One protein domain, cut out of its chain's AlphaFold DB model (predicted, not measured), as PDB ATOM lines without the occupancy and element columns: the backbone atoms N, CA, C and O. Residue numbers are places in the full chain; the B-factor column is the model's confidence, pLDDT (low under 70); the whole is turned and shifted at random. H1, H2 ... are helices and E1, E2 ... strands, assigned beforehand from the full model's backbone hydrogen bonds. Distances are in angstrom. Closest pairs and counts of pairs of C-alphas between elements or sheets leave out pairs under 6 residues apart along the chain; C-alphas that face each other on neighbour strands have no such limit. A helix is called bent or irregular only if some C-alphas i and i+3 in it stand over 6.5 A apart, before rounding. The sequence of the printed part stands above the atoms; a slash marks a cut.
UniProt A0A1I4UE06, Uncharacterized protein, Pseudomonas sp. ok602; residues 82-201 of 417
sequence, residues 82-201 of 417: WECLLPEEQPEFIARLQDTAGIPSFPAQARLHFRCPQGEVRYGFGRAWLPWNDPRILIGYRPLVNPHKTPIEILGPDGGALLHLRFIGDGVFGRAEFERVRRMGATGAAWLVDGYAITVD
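Overview. This is residues 82 to 201 of the 417 residues of an uncharacterized protein of Pseudomonas sp. ok602 (UniProt A0A1I4UE06). A strongly twisted, curved sheet of five strands has helix H4 covering E5 and E4 at one end and helix H1 beside edge strand E1, with the last part of H1 near the other edge strand, E4. Between E1 and E2 the chain makes a long excursion away from the sheet, mostly loop, with the short helices H2 and H3 far from each other on it. The printed part has 120 residues, with four named helices and five named strands in the order H1 E1 H2 H3 E2 E3 H4 E4 E5; the sheet order is E1 E2 E3 E5 E4, all antiparallel. The class is mixed, helices and strands, with under half of the residues in named elements. The whole is compact, with a radius of gyration of the C-alphas of 14.6 A and spans of 39 by 33 by 27 A.

Along the chain. H1, residues 87 to 98, begins at C-alpha 87 (182.734, -33.950, 232.433) and is 17.6 A long; it is irregular, with C-alphas 88 and 91 7.4 A apart. E1 is residues 111 to 114, H2 residues 118 to 123 and H3 residues 135 to 138. E2, residues 152 to 155, precedes E3, residues 161 to 167, 17.0 A long. H4, residues 172 to 183, is 16.3 A long. E4 is residues 190 to 193; E5, residues 196 to 200, ends at C-alpha 200 (176.913, -42.294, 252.279).

Arrangement. In the sheet, N 113 and O 153 of E1 and E2 are within hydrogen-bond range at 2.8 A. E2 and E3 form a hairpin, with N 154 and O 163 2.9 A apart. E3 and E5 have N 164 and O 199 at 2.8 A. E4 and E5 form a hairpin, with N 198 and O 191 at 2.8 A. H1 is on the sheet at the sheet's level, its height 0.8 A over a local plane fitted to just 6 C-alphas; its closest C-alphas to E1 are Gln 90 and Leu 112, 6.6 A apart. H4 makes two layers with the sheet, a helix on one face: it lies over E5 and E4 at a height of 9.7 A, along the strands at 3 degrees to E4 on the local plane. Its closest C-alphas to E5 are Phe 178 and Ala 197, 6.5 A apart. E3, H4 and E4 form a split strand-helix-strand unit, two strands running the same way with E5 between them, its crossover right-handed. H2 and H3 are apart and not on the sheet. Every O i to N i+4 pair is within hydrogen-bond range in H2 and H4, 6 of 8 in H1, and H3 is too short for one.

Size, cuts and confidence. The farthest C-alphas, Ile 139 and Gly 185, are 41.0 A apart, and the printed part has no cut. The links H1 to E1, H2 to H3 and H3 to E2 are long. Mean pLDDT of the printed part is 78.3; residues 137 to 150, 170 to 173 and 184 to 188 are under 70.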
ATOM      1  N   TRP A  82     182.584 -27.294 243.499       79.69
ATOM      2  CA  TRP A  82     181.600 -26.703 242.593       79.69
ATOM      3  C   TRP A  82     182.251 -26.198 241.293       79.69
ATOM      4  O   TRP A  82     181.592 -26.192 240.263       79.69
ATOM      5  N   GLU A  83     183.538 -25.861 241.281       78.19
ATOM      6  CA  GLU A  83     184.263 -25.428 240.079       78.19
ATOM      7  C   GLU A  83     184.619 -26.580 239.130       78.19
ATOM      8  O   GLU A  83     184.831 -26.307 237.952       78.19
ATOM      9  N   CYS A  84     184.587 -27.834 239.605       86.19
ATOM     10  CA  CYS A  84     184.986 -29.044 238.872       86.19
ATOM     11  C   CYS A  84     183.798 -29.939 238.457       86.19
ATOM     12  O   CYS A  84     183.856 -31.163 238.558       86.19
ATOM     13  N   LEU A  85     182.668 -29.354 238.054       84.25
ATOM     14  CA  LEU A  85     181.455 -30.123 237.733       84.25
ATOM     15  C   LEU A  85     181.329 -30.527 236.255       84.25
ATOM     16  O   LEU A  85     180.399 -31.265 235.911       84.25
ATOM     17  N   LEU A  86     182.210 -30.051 235.369       84.81
ATOM     18  CA  LEU A  86     182.153 -30.438 233.959       84.81
ATOM     19  C   LEU A  86     182.698 -31.863 233.760       84.81
ATOM     20  O   LEU A  86     183.514 -32.322 234.561       84.81
ATOM     21  N   PRO A  87     182.263 -32.591 232.712       85.88
ATOM     22  CA  PRO A  87     182.734 -33.950 232.433       85.88
ATOM     23  C   PRO A  87     184.262 -34.101 232.425       85.88
ATOM     24  O   PRO A  87     184.784 -35.069 232.971       85.88
ATOM     25  N   GLU A  88     184.971 -33.133 231.851       87.31
ATOM     26  CA  GLU A  88     186.432 -33.084 231.762       87.31
ATOM     27  C   GLU A  88     187.134 -32.809 233.105       87.31
ATOM     28  O   GLU A  88     188.299 -33.160 233.263       87.31
ATOM     29  N   GLU A  89     186.423 -32.246 234.085       88.00
ATOM     30  CA  GLU A  89     186.932 -31.879 235.417       88.00
ATOM     31  C   GLU A  89     186.580 -32.918 236.492       88.00
ATOM     32  O   GLU A  89     187.045 -32.828 237.630       88.00
ATOM     33  N   GLN A  90     185.777 -33.935 236.155       88.81
ATOM     34  CA  GLN A  90     185.376 -34.971 237.113       88.81
ATOM     35  C   GLN A  90     186.560 -35.681 237.789       88.81
ATOM     36  O   GLN A  90     186.458 -35.929 238.990       88.81
ATOM     37  N   PRO A  91     187.684 -35.996 237.111       89.12
ATOM     38  CA  PRO A  91     188.837 -36.584 237.791       89.12
ATOM     39  C   PRO A  91     189.383 -35.699 238.920       89.12
ATOM     40  O   PRO A  91     189.711 -36.209 239.989       89.12
ATOM     41  N   GLU A  92     189.418 -34.378 238.719       89.38
ATOM     42  CA  GLU A  92     189.856 -33.409 239.733       89.38
ATOM     43  C   GLU A  92     188.856 -33.328 240.891       89.38
ATOM     44  O   GLU A  92     189.255 -33.325 242.056       89.38
ATOM     45  N   PHE A  93     187.552 -33.347 240.585       90.88
ATOM     46  CA  PHE A  93     186.491 -33.414 241.591       90.88
ATOM     47  C   PHE A  93     186.651 -34.641 242.496       90.88
ATOM     48  O   PHE A  93     186.606 -34.529 243.722       90.88
ATOM     49  N   ILE A  94     186.833 -35.820 241.891       91.69
ATOM     50  CA  ILE A  94     186.970 -37.092 242.605       91.69
ATOM     51  C   ILE A  94     188.239 -37.097 243.460       91.69
ATOM     52  O   ILE A  94     188.152 -37.443 244.637       91.69
ATOM     53  N   ALA A  95     189.381 -36.671 242.913       89.56
ATOM     54  CA  ALA A  95     190.643 -36.605 243.651       89.56
ATOM     55  C   ALA A  95     190.532 -35.690 244.881       89.56
ATOM     56  O   ALA A  95     190.833 -36.102 245.999       89.56
ATOM     57  N   ARG A  96     189.982 -34.484 244.710       89.00
ATOM     58  CA  ARG A  96     189.778 -33.539 245.814       89.00
ATOM     59  C   ARG A  96     188.835 -34.081 246.886       89.00
ATOM     60  O   ARG A  96     189.041 -33.855 248.079       89.00
ATOM     61  N   LEU A  97     187.784 -34.784 246.471       90.62
ATOM     62  CA  LEU A  97     186.865 -35.415 247.406       90.62
ATOM     63  C   LEU A  97     187.564 -36.533 248.200       90.62
ATOM     64  O   LEU A  97     187.351 -36.631 249.406       90.62
ATOM     65  N   GLN A  98     188.426 -37.327 247.559       89.75
ATOM     66  CA  GLN A  98     189.223 -38.378 248.210       89.75
ATOM     67  C   GLN A  98     190.255 -37.832 249.201       89.75
ATOM     68  O   GLN A  98     190.506 -38.471 250.220       89.75
ATOM     69  N   ASP A  99     190.804 -36.643 248.952       88.69
ATOM     70  CA  ASP A  99     191.745 -35.980 249.867       88.69
ATOM     71  C   ASP A  99     191.075 -35.499 251.170       88.69
ATOM     72  O   ASP A  99     191.748 -35.111 252.131       88.69
ATOM     73  N   THR A 100     189.740 -35.526 251.245       89.44
ATOM     74  CA  THR A 100     189.009 -35.165 252.463       89.44
ATOM     75  C   THR A 100     189.085 -36.286 253.496       89.44
ATOM     76  O   THR A 100     188.640 -37.412 253.272       89.44
ATOM     77  N   ALA A 101     189.562 -35.948 254.694       87.56
ATOM     78  CA  ALA A 101     189.683 -36.892 255.798       87.56
ATOM     79  C   ALA A 101     188.366 -37.635 256.107       87.56
ATOM     80  O   ALA A 101     187.314 -37.034 256.338       87.56
ATOM     81  N   GLY A 102     188.456 -38.964 256.169       86.25
ATOM     82  CA  GLY A 102     187.352 -39.856 256.522       86.25
ATOM     83  C   GLY A 102     186.440 -40.247 255.359       86.25
ATOM     84  O   GLY A 102     185.636 -41.156 255.543       86.25
ATOM     85  N   ILE A 103     186.563 -39.623 254.184       88.81
ATOM     86  CA  ILE A 103     185.859 -40.082 252.982       88.81
ATOM     87  C   ILE A 103     186.508 -41.392 252.499       88.81
ATOM     88  O   ILE A 103     187.736 -41.479 252.443       88.81
ATOM     89  N   PRO A 104     185.718 -42.440 252.192       83.81
ATOM     90  CA  PRO A 104     186.265 -43.704 251.710       83.81
ATOM     91  C   PRO A 104     186.944 -43.530 250.348       83.81
ATOM     92  O   PRO A 104     186.528 -42.711 249.529       83.81
ATOM     93  N   SER A 105     187.962 -44.350 250.080       87.19
ATOM     94  CA  SER A 105     188.555 -44.415 248.747       87.19
ATOM     95  C   SER A 105     187.510 -44.855 247.720       87.19
ATOM     96  O   SER A 105     186.666 -45.714 247.990       87.19
ATOM     97  N   PHE A 106     187.566 -44.264 246.525       88.69
ATOM     98  CA  PHE A 106     186.656 -44.634 245.441       88.69
ATOM     99  C   PHE A 106     187.333 -45.587 244.456       88.69
ATOM    100  O   PHE A 106     188.539 -45.474 244.221       88.69
ATOM    101  N   PRO A 107     186.564 -46.491 243.824       88.81
ATOM    102  CA  PRO A 107     187.028 -47.225 242.654       88.81
ATOM    103  C   PRO A 107     187.476 -46.270 241.540       88.81
ATOM    104  O   PRO A 107     186.914 -45.186 241.385       88.81
ATOM    105  N   ALA A 108     188.425 -46.698 240.707       86.56
ATOM    106  CA  ALA A 108     188.933 -45.890 239.591       86.56
ATOM    107  C   ALA A 108     187.845 -45.490 238.572       86.56
ATOM    108  O   ALA A 108     187.998 -44.511 237.851       86.56
ATOM    109  N   GLN A 109     186.746 -46.247 238.511       89.06
ATOM    110  CA  GLN A 109     185.603 -46.015 237.626       89.06
ATOM    111  C   GLN A 109     184.514 -45.138 238.261       89.06
ATOM    112  O   GLN A 109     183.435 -44.994 237.679       89.06
ATOM    113  N   ALA A 110     184.750 -44.597 239.460       90.94
ATOM    114  CA  ALA A 110     183.785 -43.729 240.106       90.94
ATOM    115  C   ALA A 110     183.544 -42.471 239.265       90.94
ATOM    116  O   ALA A 110     184.481 -41.864 238.746       90.94
ATOM    117  N   ARG A 111     182.277 -42.086 239.122       91.31
ATOM    118  CA  ARG A 111     181.882 -40.974 238.251       91.31
ATOM    119  C   ARG A 111     180.802 -40.111 238.869       91.31
ATOM    120  O   ARG A 111     179.979 -40.592 239.649       91.31
ATOM    121  N   LEU A 112     180.784 -38.849 238.459       91.69
ATOM    122  CA  LEU A 112     179.780 -37.888 238.884       91.69
ATOM    123  C   LEU A 112     178.482 -38.104 238.096       91.69
ATOM    124  O   LEU A 112     178.490 -38.198 236.865       91.69
ATOM    125  N   HIS A 113     177.355 -38.141 238.798       89.94
ATOM    126  CA  HIS A 113     176.024 -38.198 238.210       89.94
ATOM    127  C   HIS A 113     175.164 -37.050 238.736       89.94
ATOM    128  O   HIS A 113     174.975 -36.886 239.939       89.94
ATOM    129  N   PHE A 114     174.623 -36.249 237.819       86.56
ATOM    130  CA  PHE A 114     173.689 -35.178 238.152       86.56
ATOM    131  C   PHE A 114     172.275 -35.738 238.181       86.56
ATOM    132  O   PHE A 114     171.709 -36.083 237.142       86.56
ATOM    133  N   ARG A 115     171.682 -35.809 239.371       81.31
ATOM    134  CA  ARG A 115     170.341 -36.357 239.533       81.31
ATOM    135  C   ARG A 115     169.298 -35.362 239.032       81.31
ATOM    136  O   ARG A 115     169.335 -34.167 239.328       81.31
ATOM    137  N   CYS A 116     168.309 -35.879 238.313       80.00
ATOM    138  CA  CYS A 116     167.130 -35.107 237.958       80.00
ATOM    139  C   CYS A 116     166.281 -34.811 239.212       80.00
ATOM    140  O   CYS A 116     165.942 -35.751 239.944       80.00
ATOM    141  N   PRO A 117     165.921 -33.540 239.484       76.81
ATOM    142  CA  PRO A 117     164.977 -33.215 240.548       76.81
ATOM    143  C   PRO A 117     163.668 -33.995 240.381       76.81
ATOM    144  O   PRO A 117     163.165 -34.145 239.272       76.81
ATOM    145  N   GLN A 118     163.077 -34.470 241.476       78.69
ATOM    146  CA  GLN A 118     161.879 -35.323 241.404       78.69
ATOM    147  C   GLN A 118     160.677 -34.622 240.760       78.69
ATOM    148  O   GLN A 118     159.915 -35.256 240.036       78.69
ATOM    149  N   GLY A 119     160.548 -33.306 240.945       81.12
ATOM    150  CA  GLY A 119     159.561 -32.506 240.224       81.12
ATOM    151  C   GLY A 119     159.737 -32.558 238.707       81.12
ATOM    152  O   GLY A 119     158.769 -32.771 237.986       81.12
ATOM    153  N   GLU A 120     160.968 -32.438 238.204       83.31
ATOM    154  CA  GLU A 120     161.269 -32.578 236.771       83.31
ATOM    155  C   GLU A 120     161.004 -33.989 236.248       83.31
ATOM    156  O   GLU A 120     160.576 -34.131 235.105       83.31
ATOM    157  N   VAL A 121     161.242 -35.021 237.064       86.88
ATOM    158  CA  VAL A 121     160.904 -36.413 236.722       86.88
ATOM    159  C   VAL A 121     159.393 -36.594 236.603       86.88
ATOM    160  O   VAL A 121     158.934 -37.199 235.641       86.88
ATOM    161  N   ARG A 122     158.621 -36.064 237.559       88.81
ATOM    162  CA  ARG A 122     157.169 -36.275 237.631       88.81
ATOM    163  C   ARG A 122     156.377 -35.387 236.674       88.81
ATOM    164  O   ARG A 122     155.435 -35.859 236.053       88.81
ATOM    165  N   TYR A 123     156.742 -34.112 236.567       89.75
ATOM    166  CA  TYR A 123     155.958 -33.105 235.841       89.75
ATOM    167  C   TYR A 123     156.703 -32.488 234.649       89.75
ATOM    168  O   TYR A 123     156.098 -31.813 233.821       89.75
ATOM    169  N   GLY A 124     158.026 -32.627 234.587       90.19
ATOM    170  CA  GLY A 124     158.856 -32.021 233.548       90.19
ATOM    171  C   GLY A 124     159.179 -32.993 232.419       90.19
ATOM    172  O   GLY A 124     158.378 -33.846 232.041       90.19
ATOM    173  N   PHE A 125     160.393 -32.853 231.887       88.19
ATOM    174  CA  PHE A 125     160.933 -33.725 230.838       88.19
ATOM    175  C   PHE A 125     161.899 -34.786 231.382       88.19
ATOM    176  O   PHE A 125     162.623 -35.408 230.605       88.19
ATOM    177  N   GLY A 126     161.988 -34.951 232.706       86.56
ATOM    178  CA  GLY A 126     162.868 -35.934 233.340       86.56
ATOM    179  C   GLY A 126     164.360 -35.696 233.108       86.56
ATOM    180  O   GLY A 126     165.158 -36.614 233.270       86.56
ATOM    181  N   ARG A 127     164.762 -34.472 232.746       83.12
ATOM    182  CA  ARG A 127     166.162 -34.137 232.463       83.12
ATOM    183  C   ARG A 127     166.814 -33.448 233.644       83.12
ATOM    184  O   ARG A 127     166.304 -32.431 234.122       83.12
ATOM    185  N   ALA A 128     167.991 -33.938 234.020       80.12
ATOM    186  CA  ALA A 128     168.835 -33.270 234.994       80.12
ATOM    187  C   ALA A 128     169.087 -31.808 234.612       80.12
ATOM    188  O   ALA A 128     169.075 -31.405 233.441       80.12
ATOM    189  N   TRP A 129     169.250 -30.999 235.646       75.69
ATOM    190  CA  TRP A 129     169.642 -29.611 235.500       75.69
ATOM    191  C   TRP A 129     171.119 -29.563 235.112       75.69
ATOM    192  O   TRP A 129     171.901 -30.403 235.559       75.69
ATOM    193  N   LEU A 130     171.488 -28.615 234.247       75.81
ATOM    194  CA  LEU A 130     172.887 -28.461 233.866       75.81
ATOM    195  C   LEU A 130     173.719 -28.051 235.091       75.81
ATOM    196  O   LEU A 130     173.194 -27.347 235.964       75.81
ATOM    197  N   PRO A 131     174.999 -28.456 235.155       75.81
ATOM    198  CA  PRO A 131     175.941 -27.898 236.111       75.81
ATOM    199  C   PRO A 131     175.969 -26.375 236.010       75.81
ATOM    200  O   PRO A 131     175.769 -25.799 234.943       75.81
ATOM    201  N   TRP A 132     176.217 -25.693 237.117       71.44
ATOM    202  CA  TRP A 132     176.187 -24.229 237.119       71.44
ATOM    203  C   TRP A 132     177.380 -23.590 236.401       71.44
ATOM    204  O   TRP A 132     177.250 -22.476 235.898       71.44
ATOM    205  N   ASN A 133     178.517 -24.288 236.363       72.25
ATOM    206  CA  ASN A 133     179.701 -23.902 235.604       72.25
ATOM    207  C   ASN A 133     179.567 -24.266 234.115       72.25
ATOM    208  O   ASN A 133     180.492 -24.011 233.348       72.25
ATOM    209  N   ASP A 134     178.424 -24.822 233.686       75.75
ATOM    210  CA  ASP A 134     178.139 -25.054 232.273       75.75
ATOM    211  C   ASP A 134     178.073 -23.706 231.533       75.75
ATOM    212  O   ASP A 134     177.306 -22.817 231.933       75.75
ATOM    213  N   PRO A 135     178.816 -23.535 230.424       72.81
ATOM    214  CA  PRO A 135     178.826 -22.291 229.659       72.81
ATOM    215  C   PRO A 135     177.427 -21.799 229.271       72.81
ATOM    216  O   PRO A 135     177.184 -20.595 229.253       72.81
ATOM    217  N   ARG A 136     176.469 -22.707 229.034       71.12
ATOM    218  CA  ARG A 136     175.081 -22.362 228.677       71.12
ATOM    219  C   ARG A 136     174.328 -21.671 229.816       71.12
ATOM    220  O   ARG A 136     173.433 -20.870 229.551       71.12
ATOM    221  N   ILE A 137     174.687 -21.951 231.071       65.88
ATOM    222  CA  ILE A 137     174.124 -21.297 232.263       65.88
ATOM    223  C   ILE A 137     174.734 -19.904 232.476       65.88
ATOM    224  O   ILE A 137     174.052 -18.984 232.951       65.88
ATOM    225  N   LEU A 138     176.002 -19.730 232.097       60.50
ATOM    226  CA  LEU A 138     176.740 -18.475 232.234       60.50
ATOM    227  C   LEU A 138     176.339 -17.424 231.183       60.50
ATOM    228  O   LEU A 138     176.365 -16.235 231.487       60.50
ATOM    229  N   ILE A 139     175.889 -17.842 229.993       53.03
ATOM    230  CA  ILE A 139     175.523 -16.950 228.869       53.03
ATOM    231  C   ILE A 139     174.049 -16.487 228.841       53.03
ATOM    232  O   ILE A 139     173.593 -15.944 227.841       53.03
ATOM    233  N   GLY A 140     173.287 -16.661 229.927       49.56
ATOM    234  CA  GLY A 140     172.030 -15.918 230.131       49.56
ATOM    235  C   GLY A 140     170.716 -16.568 229.665       49.56
ATOM    236  O   GLY A 140     169.658 -15.987 229.892       49.56
ATOM    237  N   TYR A 141     170.711 -17.791 229.127       42.22
ATOM    238  CA  TYR A 141     169.463 -18.545 228.898       42.22
ATOM    239  C   TYR A 141     169.068 -19.326 230.159       42.22
ATOM    240  O   TYR A 141     169.236 -20.542 230.235       42.22
ATOM    241  N   ARG A 142     168.587 -18.635 231.200       43.81
ATOM    242  CA  ARG A 142     168.294 -19.271 232.497       43.81
ATOM    243  C   ARG A 142     166.815 -19.652 232.662       43.81
ATOM    244  O   ARG A 142     165.996 -18.782 232.944       43.81
ATOM    245  N   PRO A 143     166.454 -20.948 232.679       42.19
ATOM    246  CA  PRO A 143     165.609 -21.426 233.765       42.19
ATOM    247  C   PRO A 143     166.397 -21.251 235.073       42.19
ATOM    248  O   PRO A 143     167.601 -21.491 235.079       42.19
ATOM    249  N   LEU A 144     165.756 -20.819 236.161       43.47
ATOM    250  CA  LEU A 144     166.366 -20.633 237.490       43.47
ATOM    251  C   LEU A 144     166.935 -21.955 238.050       43.47
ATOM    252  O   LEU A 144     166.352 -22.584 238.929       43.47
ATOM    253  N   VAL A 145     168.086 -22.370 237.531       41.12
ATOM    254  CA  VAL A 145     168.893 -23.494 237.989       41.12
ATOM    255  C   VAL A 145     169.964 -22.913 238.890       41.12
ATOM    256  O   VAL A 145     171.004 -22.449 238.433       41.12
ATOM    257  N   ASN A 146     169.665 -22.867 240.186       49.38
ATOM    258  CA  ASN A 146     170.695 -22.590 241.172       49.38
ATOM    259  C   ASN A 146     171.625 -23.829 241.214       49.38
ATOM    260  O   ASN A 146     171.086 -24.924 241.414       49.38
ATOM    261  N   PRO A 147     172.965 -23.709 241.070       43.16
ATOM    262  CA  PRO A 147     173.916 -24.786 241.393       43.16
ATOM    263  C   PRO A 147     173.568 -25.583 242.645       43.16
ATOM    264  O   PRO A 147     173.814 -26.781 242.730       43.16
ATOM    265  N   HIS A 148     172.956 -24.892 243.607       50.41
ATOM    266  CA  HIS A 148     172.608 -25.386 244.923       50.41
ATOM    267  C   HIS A 148     171.441 -26.391 244.888       50.41
ATOM    268  O   HIS A 148     171.103 -26.999 245.900       50.41
ATOM    269  N   LYS A 149     170.795 -26.573 243.725       52.22
ATOM    270  CA  LYS A 149     169.559 -27.348 243.574       52.22
ATOM    271  C   LYS A 149     169.690 -28.640 242.784       52.22
ATOM    272  O   LYS A 149     168.733 -29.419 242.804       52.22
ATOM    273  N   THR A 150     170.840 -28.928 242.182       65.94
ATOM    274  CA  THR A 150     171.072 -30.205 241.492       65.94
ATOM    275  C   THR A 150     171.711 -31.187 242.474       65.94
ATOM    276  O   THR A 150     172.848 -30.966 242.886       65.94
ATOM    277  N   PRO A 151     171.000 -32.234 242.932       75.25
ATOM    278  CA  PRO A 151     171.630 -33.284 243.721       75.25
ATOM    279  C   PRO A 151     172.665 -34.002 242.855       75.25
ATOM    280  O   PRO A 151     172.422 -34.256 241.673       75.25
ATOM    281  N   ILE A 152     173.802 -34.318 243.451       86.50
ATOM    282  CA  ILE A 152     174.896 -35.023 242.800       86.50
ATOM    283  C   ILE A 152     175.058 -36.376 243.482       86.50
ATOM    284  O   ILE A 152     174.924 -36.490 244.698       86.50
ATOM    285  N   GLU A 153     175.367 -37.396 242.700       90.75
ATOM    286  CA  GLU A 153     175.733 -38.719 243.182       90.75
ATOM    287  C   GLU A 153     177.137 -39.062 242.686       90.75
ATOM    288  O   GLU A 153     177.510 -38.728 241.558       90.75
ATOM    289  N   ILE A 154     177.907 -39.752 243.522       93.25
ATOM    290  CA  ILE A 154     179.095 -40.481 243.081       93.25
ATOM    291  C   ILE A 154     178.648 -41.905 242.820       93.25
ATOM    292  O   ILE A 154     178.224 -42.586 243.750       93.25
ATOM    293  N   LEU A 155     178.722 -42.352 241.571       93.31
ATOM    294  CA  LEU A 155     178.365 -43.717 241.199       93.31
ATOM    295  C   LEU A 155     179.604 -44.605 241.186       93.31
ATOM    296  O   LEU A 155     180.660 -44.180 240.725       93.31
ATOM    297  N   GLY A 156     179.455 -45.840 241.655       91.25
ATOM    298  CA  GLY A 156     180.445 -46.902 241.520       91.25
ATOM    299  C   GLY A 156     180.428 -47.566 240.134       91.25
ATOM    300  O   GLY A 156     179.627 -47.193 239.272       91.25
ATOM    301  N   PRO A 157     181.287 -48.581 239.919       88.88
ATOM    302  CA  PRO A 157     181.418 -49.280 238.636       88.88
ATOM    303  C   PRO A 157     180.109 -49.939 238.179       88.88
ATOM    304  O   PRO A 157     179.783 -49.893 236.996       88.88
ATOM    305  N   ASP A 158     179.318 -50.454 239.121       89.12
ATOM    306  CA  ASP A 158     178.032 -51.108 238.844       89.12
ATOM    307  C   ASP A 158     176.878 -50.105 238.652       89.12
ATOM    308  O   ASP A 158     175.717 -50.484 238.513       89.12
ATOM    309  N   GLY A 159     177.170 -48.799 238.689       87.31
ATOM    310  CA  GLY A 159     176.180 -47.728 238.593       87.31
ATOM    311  C   GLY A 159     175.413 -47.441 239.888       87.31
ATOM    312  O   GLY A 159     174.601 -46.521 239.899       87.31
ATOM    313  N   GLY A 160     175.674 -48.176 240.974       90.31
ATOM    314  CA  GLY A 160     175.124 -47.883 242.299       90.31
ATOM    315  C   GLY A 160     175.716 -46.610 242.910       90.31
ATOM    316  O   GLY A 160     176.901 -46.329 242.729       90.31
ATOM    317  N   ALA A 161     174.904 -45.840 243.638       90.50
ATOM    318  CA  ALA A 161     175.373 -44.650 244.343       90.50
ATOM    319  C   ALA A 161     176.254 -45.036 245.543       90.50
ATOM    320  O   ALA A 161     175.879 -45.872 246.357       90.50
ATOM    321  N   LEU A 162     177.421 -44.404 245.652       91.06
ATOM    322  CA  LEU A 162     178.346 -44.519 246.781       91.06
ATOM    323  C   LEU A 162     178.127 -43.372 247.768       91.06
ATOM    324  O   LEU A 162     178.017 -43.589 248.974       91.06
ATOM    325  N   LEU A 163     178.041 -42.149 247.238       90.38
ATOM    326  CA  LEU A 163     177.824 -40.924 248.000       90.38
ATOM    327  C   LEU A 163     176.749 -40.065 247.343       90.38
ATOM    328  O   LEU A 163     176.644 -40.007 246.118       90.38
ATOM    329  N   HIS A 164     176.028 -39.328 248.179       87.75
ATOM    330  CA  HIS A 164     175.103 -38.273 247.786       87.75
ATOM    331  C   HIS A 164     175.668 -36.933 248.223       87.75
ATOM    332  O   HIS A 164     176.062 -36.770 249.376       87.75
ATOM    333  N   LEU A 165     175.706 -35.978 247.302       87.06
ATOM    334  CA  LEU A 165     176.227 -34.641 247.512       87.06
ATOM    335  C   LEU A 165     175.118 -33.626 247.253       87.06
ATOM    336  O   LEU A 165     174.455 -33.617 246.209       87.06
ATOM    337  N   ARG A 166     174.939 -32.721 248.209       81.81
ATOM    338  CA  ARG A 166     174.015 -31.597 248.101       81.81
ATOM    339  C   ARG A 166     174.715 -30.332 248.547       81.81
ATOM    340  O   ARG A 166     175.171 -30.248 249.679       81.81
ATOM    341  N   PHE A 167     174.770 -29.335 247.675       78.50
ATOM    342  CA  PHE A 167     175.296 -28.037 248.068       78.50
ATOM    343  C   PHE A 167     174.299 -27.331 248.993       78.50
ATOM    344  O   PHE A 167     173.132 -27.160 248.644       78.50
ATOM    345  N   ILE A 168     174.766 -26.939 250.173       72.75
ATOM    346  CA  ILE A 168     173.983 -26.278 251.224       72.75
ATOM    347  C   ILE A 168     174.572 -24.918 251.629       72.75
ATOM    348  O   ILE A 168     174.029 -24.257 252.514       72.75
ATOM    349  N   GLY A 169     175.627 -24.461 250.951       71.69
ATOM    350  CA  GLY A 169     176.288 -23.176 251.189       71.69
ATOM    351  C   GLY A 169     177.728 -23.346 251.656       71.69
ATOM    352  O   GLY A 169     178.016 -24.210 252.480       71.69
ATOM    353  N   ASP A 170     178.632 -22.503 251.164       68.81
ATOM    354  CA  ASP A 170     179.952 -22.332 251.760       68.81
ATOM    355  C   ASP A 170     179.885 -21.296 252.904       68.81
ATOM    356  O   ASP A 170     179.098 -20.352 252.889       68.81
ATOM    357  N   GLY A 171     180.655 -21.511 253.976       67.44
ATOM    358  CA  GLY A 171     180.709 -20.594 255.123       67.44
ATOM    359  C   GLY A 171     179.824 -20.962 256.322       67.44
ATOM    360  O   GLY A 171     179.490 -22.126 256.554       67.44
ATOM    361  N   VAL A 172     179.517 -19.960 257.156       59.94
ATOM    362  CA  VAL A 172     178.909 -20.155 258.489       59.94
ATOM    363  C   VAL A 172     177.493 -20.718 258.426       59.94
ATOM    364  O   VAL A 172     177.137 -21.560 259.247       59.94
ATOM    365  N   PHE A 173     176.715 -20.323 257.417       64.25
ATOM    366  CA  PHE A 173     175.357 -20.818 257.228       64.25
ATOM    367  C   PHE A 173     175.377 -22.286 256.793       64.25
ATOM    368  O   PHE A 173     174.840 -23.131 257.497       64.25
ATOM    369  N   GLY A 174     176.072 -22.651 255.712       70.06
ATOM    370  CA  GLY A 174     176.162 -24.060 255.303       70.06
ATOM    371  C   GLY A 174     176.686 -24.982 256.411       70.06
ATOM    372  O   GLY A 174     176.165 -26.077 256.606       70.06
ATOM    373  N   ARG A 175     177.635 -24.505 257.228       72.88
ATOM    374  CA  ARG A 175     178.100 -25.230 258.420       72.88
ATOM    375  C   ARG A 175     177.016 -25.399 259.481       72.88
ATOM    376  O   ARG A 175     176.862 -26.499 260.002       72.88
ATOM    377  N   ALA A 176     176.274 -24.343 259.804       72.12
ATOM    378  CA  ALA A 176     175.172 -24.424 260.757       72.12
ATOM    379  C   ALA A 176     174.093 -25.413 260.288       72.12
ATOM    380  O   ALA A 176     173.638 -26.232 261.085       72.12
ATOM    381  N   GLU A 177     173.754 -25.399 258.992       73.81
ATOM    382  CA  GLU A 177     172.816 -26.361 258.402       73.81
ATOM    383  C   GLU A 177     173.342 -27.790 258.511       73.81
ATOM    384  O   GLU A 177     172.634 -28.679 258.970       73.81
ATOM    385  N   PHE A 178     174.603 -28.018 258.146       78.00
ATOM    386  CA  PHE A 178     175.220 -29.335 258.252       78.00
ATOM    387  C   PHE A 178     175.211 -29.872 259.692       78.00
ATOM    388  O   PHE A 178     174.837 -31.019 259.931       78.00
ATOM    389  N   GLU A 179     175.576 -29.044 260.670       76.69
ATOM    390  CA  GLU A 179     175.590 -29.448 262.078       76.69
ATOM    391  C   GLU A 179     174.189 -29.700 262.631       76.69
ATOM    392  O   GLU A 179     174.000 -30.619 263.429       76.69
ATOM    393  N   ARG A 180     173.200 -28.913 262.203       72.25
ATOM    394  CA  ARG A 180     171.786 -29.145 262.508       72.25
ATOM    395  C   ARG A 180     171.351 -30.520 262.008       72.25
ATOM    396  O   ARG A 180     170.807 -31.316 262.765       72.25
ATOM    397  N   VAL A 181     171.662 -30.839 260.756       71.00
ATOM    398  CA  VAL A 181     171.369 -32.135 260.119       71.00
ATOM    399  C   VAL A 181     172.012 -33.294 260.851       71.00
ATOM    400  O   VAL A 181     171.351 -34.288 261.149       71.00
ATOM    401  N   ARG A 182     173.295 -33.149 261.174       75.38
ATOM    402  CA  ARG A 182     174.056 -34.165 261.890       75.38
ATOM    403  C   ARG A 182     173.469 -34.425 263.277       75.38
ATOM    404  O   ARG A 182     173.312 -35.581 263.662       75.38
ATOM    405  N   ARG A 183     173.074 -33.368 263.998       70.00
ATOM    406  CA  ARG A 183     172.386 -33.466 265.299       70.00
ATOM    407  C   ARG A 183     171.009 -34.122 265.200       70.00
ATOM    408  O   ARG A 183     170.590 -34.766 266.153       70.00
ATOM    409  N   MET A 184     170.336 -34.007 264.054       62.94
ATOM    410  CA  MET A 184     169.051 -34.664 263.808       62.94
ATOM    411  C   MET A 184     169.150 -36.186 263.586       62.94
ATOM    412  O   MET A 184     168.123 -36.854 263.507       62.94
ATOM    413  N   GLY A 185     170.359 -36.757 263.513       56.78
ATOM    414  CA  GLY A 185     170.571 -38.209 263.560       56.78
ATOM    415  C   GLY A 185     170.194 -38.987 262.290       56.78
ATOM    416  O   GLY A 185     170.128 -40.210 262.342       56.78
ATOM    417  N   ALA A 186     169.960 -38.313 261.155       53.88
ATOM    418  CA  ALA A 186     169.511 -38.952 259.902       53.88
ATOM    419  C   ALA A 186     170.569 -39.769 259.160       53.88
ATOM    420  O   ALA A 186     170.230 -40.495 258.231       53.88
ATOM    421  N   THR A 187     171.852 -39.589 259.442       54.62
ATOM    422  CA  THR A 187     172.880 -40.060 258.514       54.62
ATOM    423  C   THR A 187     173.988 -40.754 259.270       54.62
ATOM    424  O   THR A 187     174.370 -40.304 260.347       54.62
ATOM    425  N   GLY A 188     174.512 -41.833 258.685       63.84
ATOM    426  CA  GLY A 188     175.790 -42.410 259.083       63.84
ATOM    427  C   GLY A 188     176.936 -41.413 258.867       63.84
ATOM    428  O   GLY A 188     176.839 -40.234 259.202       63.84
ATOM    429  N   ALA A 189     178.045 -41.861 258.284       77.44
ATOM    430  CA  ALA A 189     179.145 -40.953 257.984       77.44
ATOM    431  C   ALA A 189     178.688 -39.825 257.028       77.44
ATOM    432  O   ALA A 189     178.085 -40.085 255.981       77.44
ATOM    433  N   ALA A 190     178.946 -38.577 257.431       86.19
ATOM    434  CA  ALA A 190     178.601 -37.378 256.681       86.19
ATOM    435  C   ALA A 190     179.732 -36.346 256.764       86.19
ATOM    436  O   ALA A 190     180.399 -36.230 257.796       86.19
ATOM    437  N   TRP A 191     179.911 -35.562 255.701       89.50
ATOM    438  CA  TRP A 191     180.980 -34.568 255.567       89.50
ATOM    439  C   TRP A 191     180.449 -33.257 254.991       89.50
ATOM    440  O   TRP A 191     179.453 -33.247 254.271       89.50
ATOM    441  N   LEU A 192     181.144 -32.158 255.283       86.31
ATOM    442  CA  LEU A 192     180.918 -30.859 254.657       86.31
ATOM    443  C   LEU A 192     182.195 -30.425 253.936       86.31
ATOM    444  O   LEU A 192     183.190 -30.119 254.592       86.31
ATOM    445  N   VAL A 193     182.160 -30.383 252.603       87.25
ATOM    446  CA  VAL A 193     183.323 -30.054 251.759       87.25
ATOM    447  C   VAL A 193     182.919 -29.020 250.719       87.25
ATOM    448  O   VAL A 193     181.973 -29.245 249.974       87.25
ATOM    449  N   ASP A 194     183.605 -27.873 250.680       82.62
ATOM    450  CA  ASP A 194     183.345 -26.778 249.728       82.62
ATOM    451  C   ASP A 194     181.853 -26.398 249.594       82.62
ATOM    452  O   ASP A 194     181.364 -26.068 248.516       82.62
ATOM    453  N   GLY A 195     181.120 -26.473 250.709       78.38
ATOM    454  CA  GLY A 195     179.691 -26.173 250.792       78.38
ATOM    455  C   GLY A 195     178.744 -27.313 250.405       78.38
ATOM    456  O   GLY A 195     177.529 -27.143 250.498       78.38
ATOM    457  N   TYR A 196     179.259 -28.486 250.031       83.38
ATOM    458  CA  TYR A 196     178.481 -29.712 249.862       83.38
ATOM    459  C   TYR A 196     178.352 -30.474 251.175       83.38
ATOM    460  O   TYR A 196     179.358 -30.877 251.754       83.38
ATOM    461  N   ALA A 197     177.117 -30.731 251.605       84.19
ATOM    462  CA  ALA A 197     176.816 -31.827 252.513       84.19
ATOM    463  C   ALA A 197     176.894 -33.142 251.739       84.19
ATOM    464  O   ALA A 197     176.270 -33.295 250.685       84.19
ATOM    465  N   ILE A 198     177.670 -34.076 252.273       87.69
ATOM    466  CA  ILE A 198     178.012 -35.345 251.643       87.69
ATOM    467  C   ILE A 198     177.612 -36.454 252.595       87.69
ATOM    468  O   ILE A 198     177.973 -36.411 253.767       87.69
ATOM    469  N   THR A 199     176.877 -37.441 252.106       86.81
ATOM    470  CA  THR A 199     176.408 -38.574 252.908       86.81
ATOM    471  C   THR A 199     176.633 -39.868 252.151       86.81
ATOM    472  O   THR A 199     176.480 -39.898 250.929       86.81
ATOM    473  N   VAL A 200     176.928 -40.948 252.869       87.12
ATOM    474  CA  VAL A 200     176.913 -42.294 252.279       87.12
ATOM    475  C   VAL A 200     175.532 -42.646 251.728       87.12
ATOM    476  O   VAL A 200     174.508 -42.172 252.232       87.12
ATOM    477  N   ASP A 201     175.494 -43.472 250.684       85.94
ATOM    478  CA  ASP A 201     174.240 -44.103 250.292       85.94
ATOM    479  C   ASP A 201     173.758 -45.056 251.395       85.94
ATOM    480  O   ASP A 201     174.535 -45.812 251.973       85.94
TER     481      ASP A 201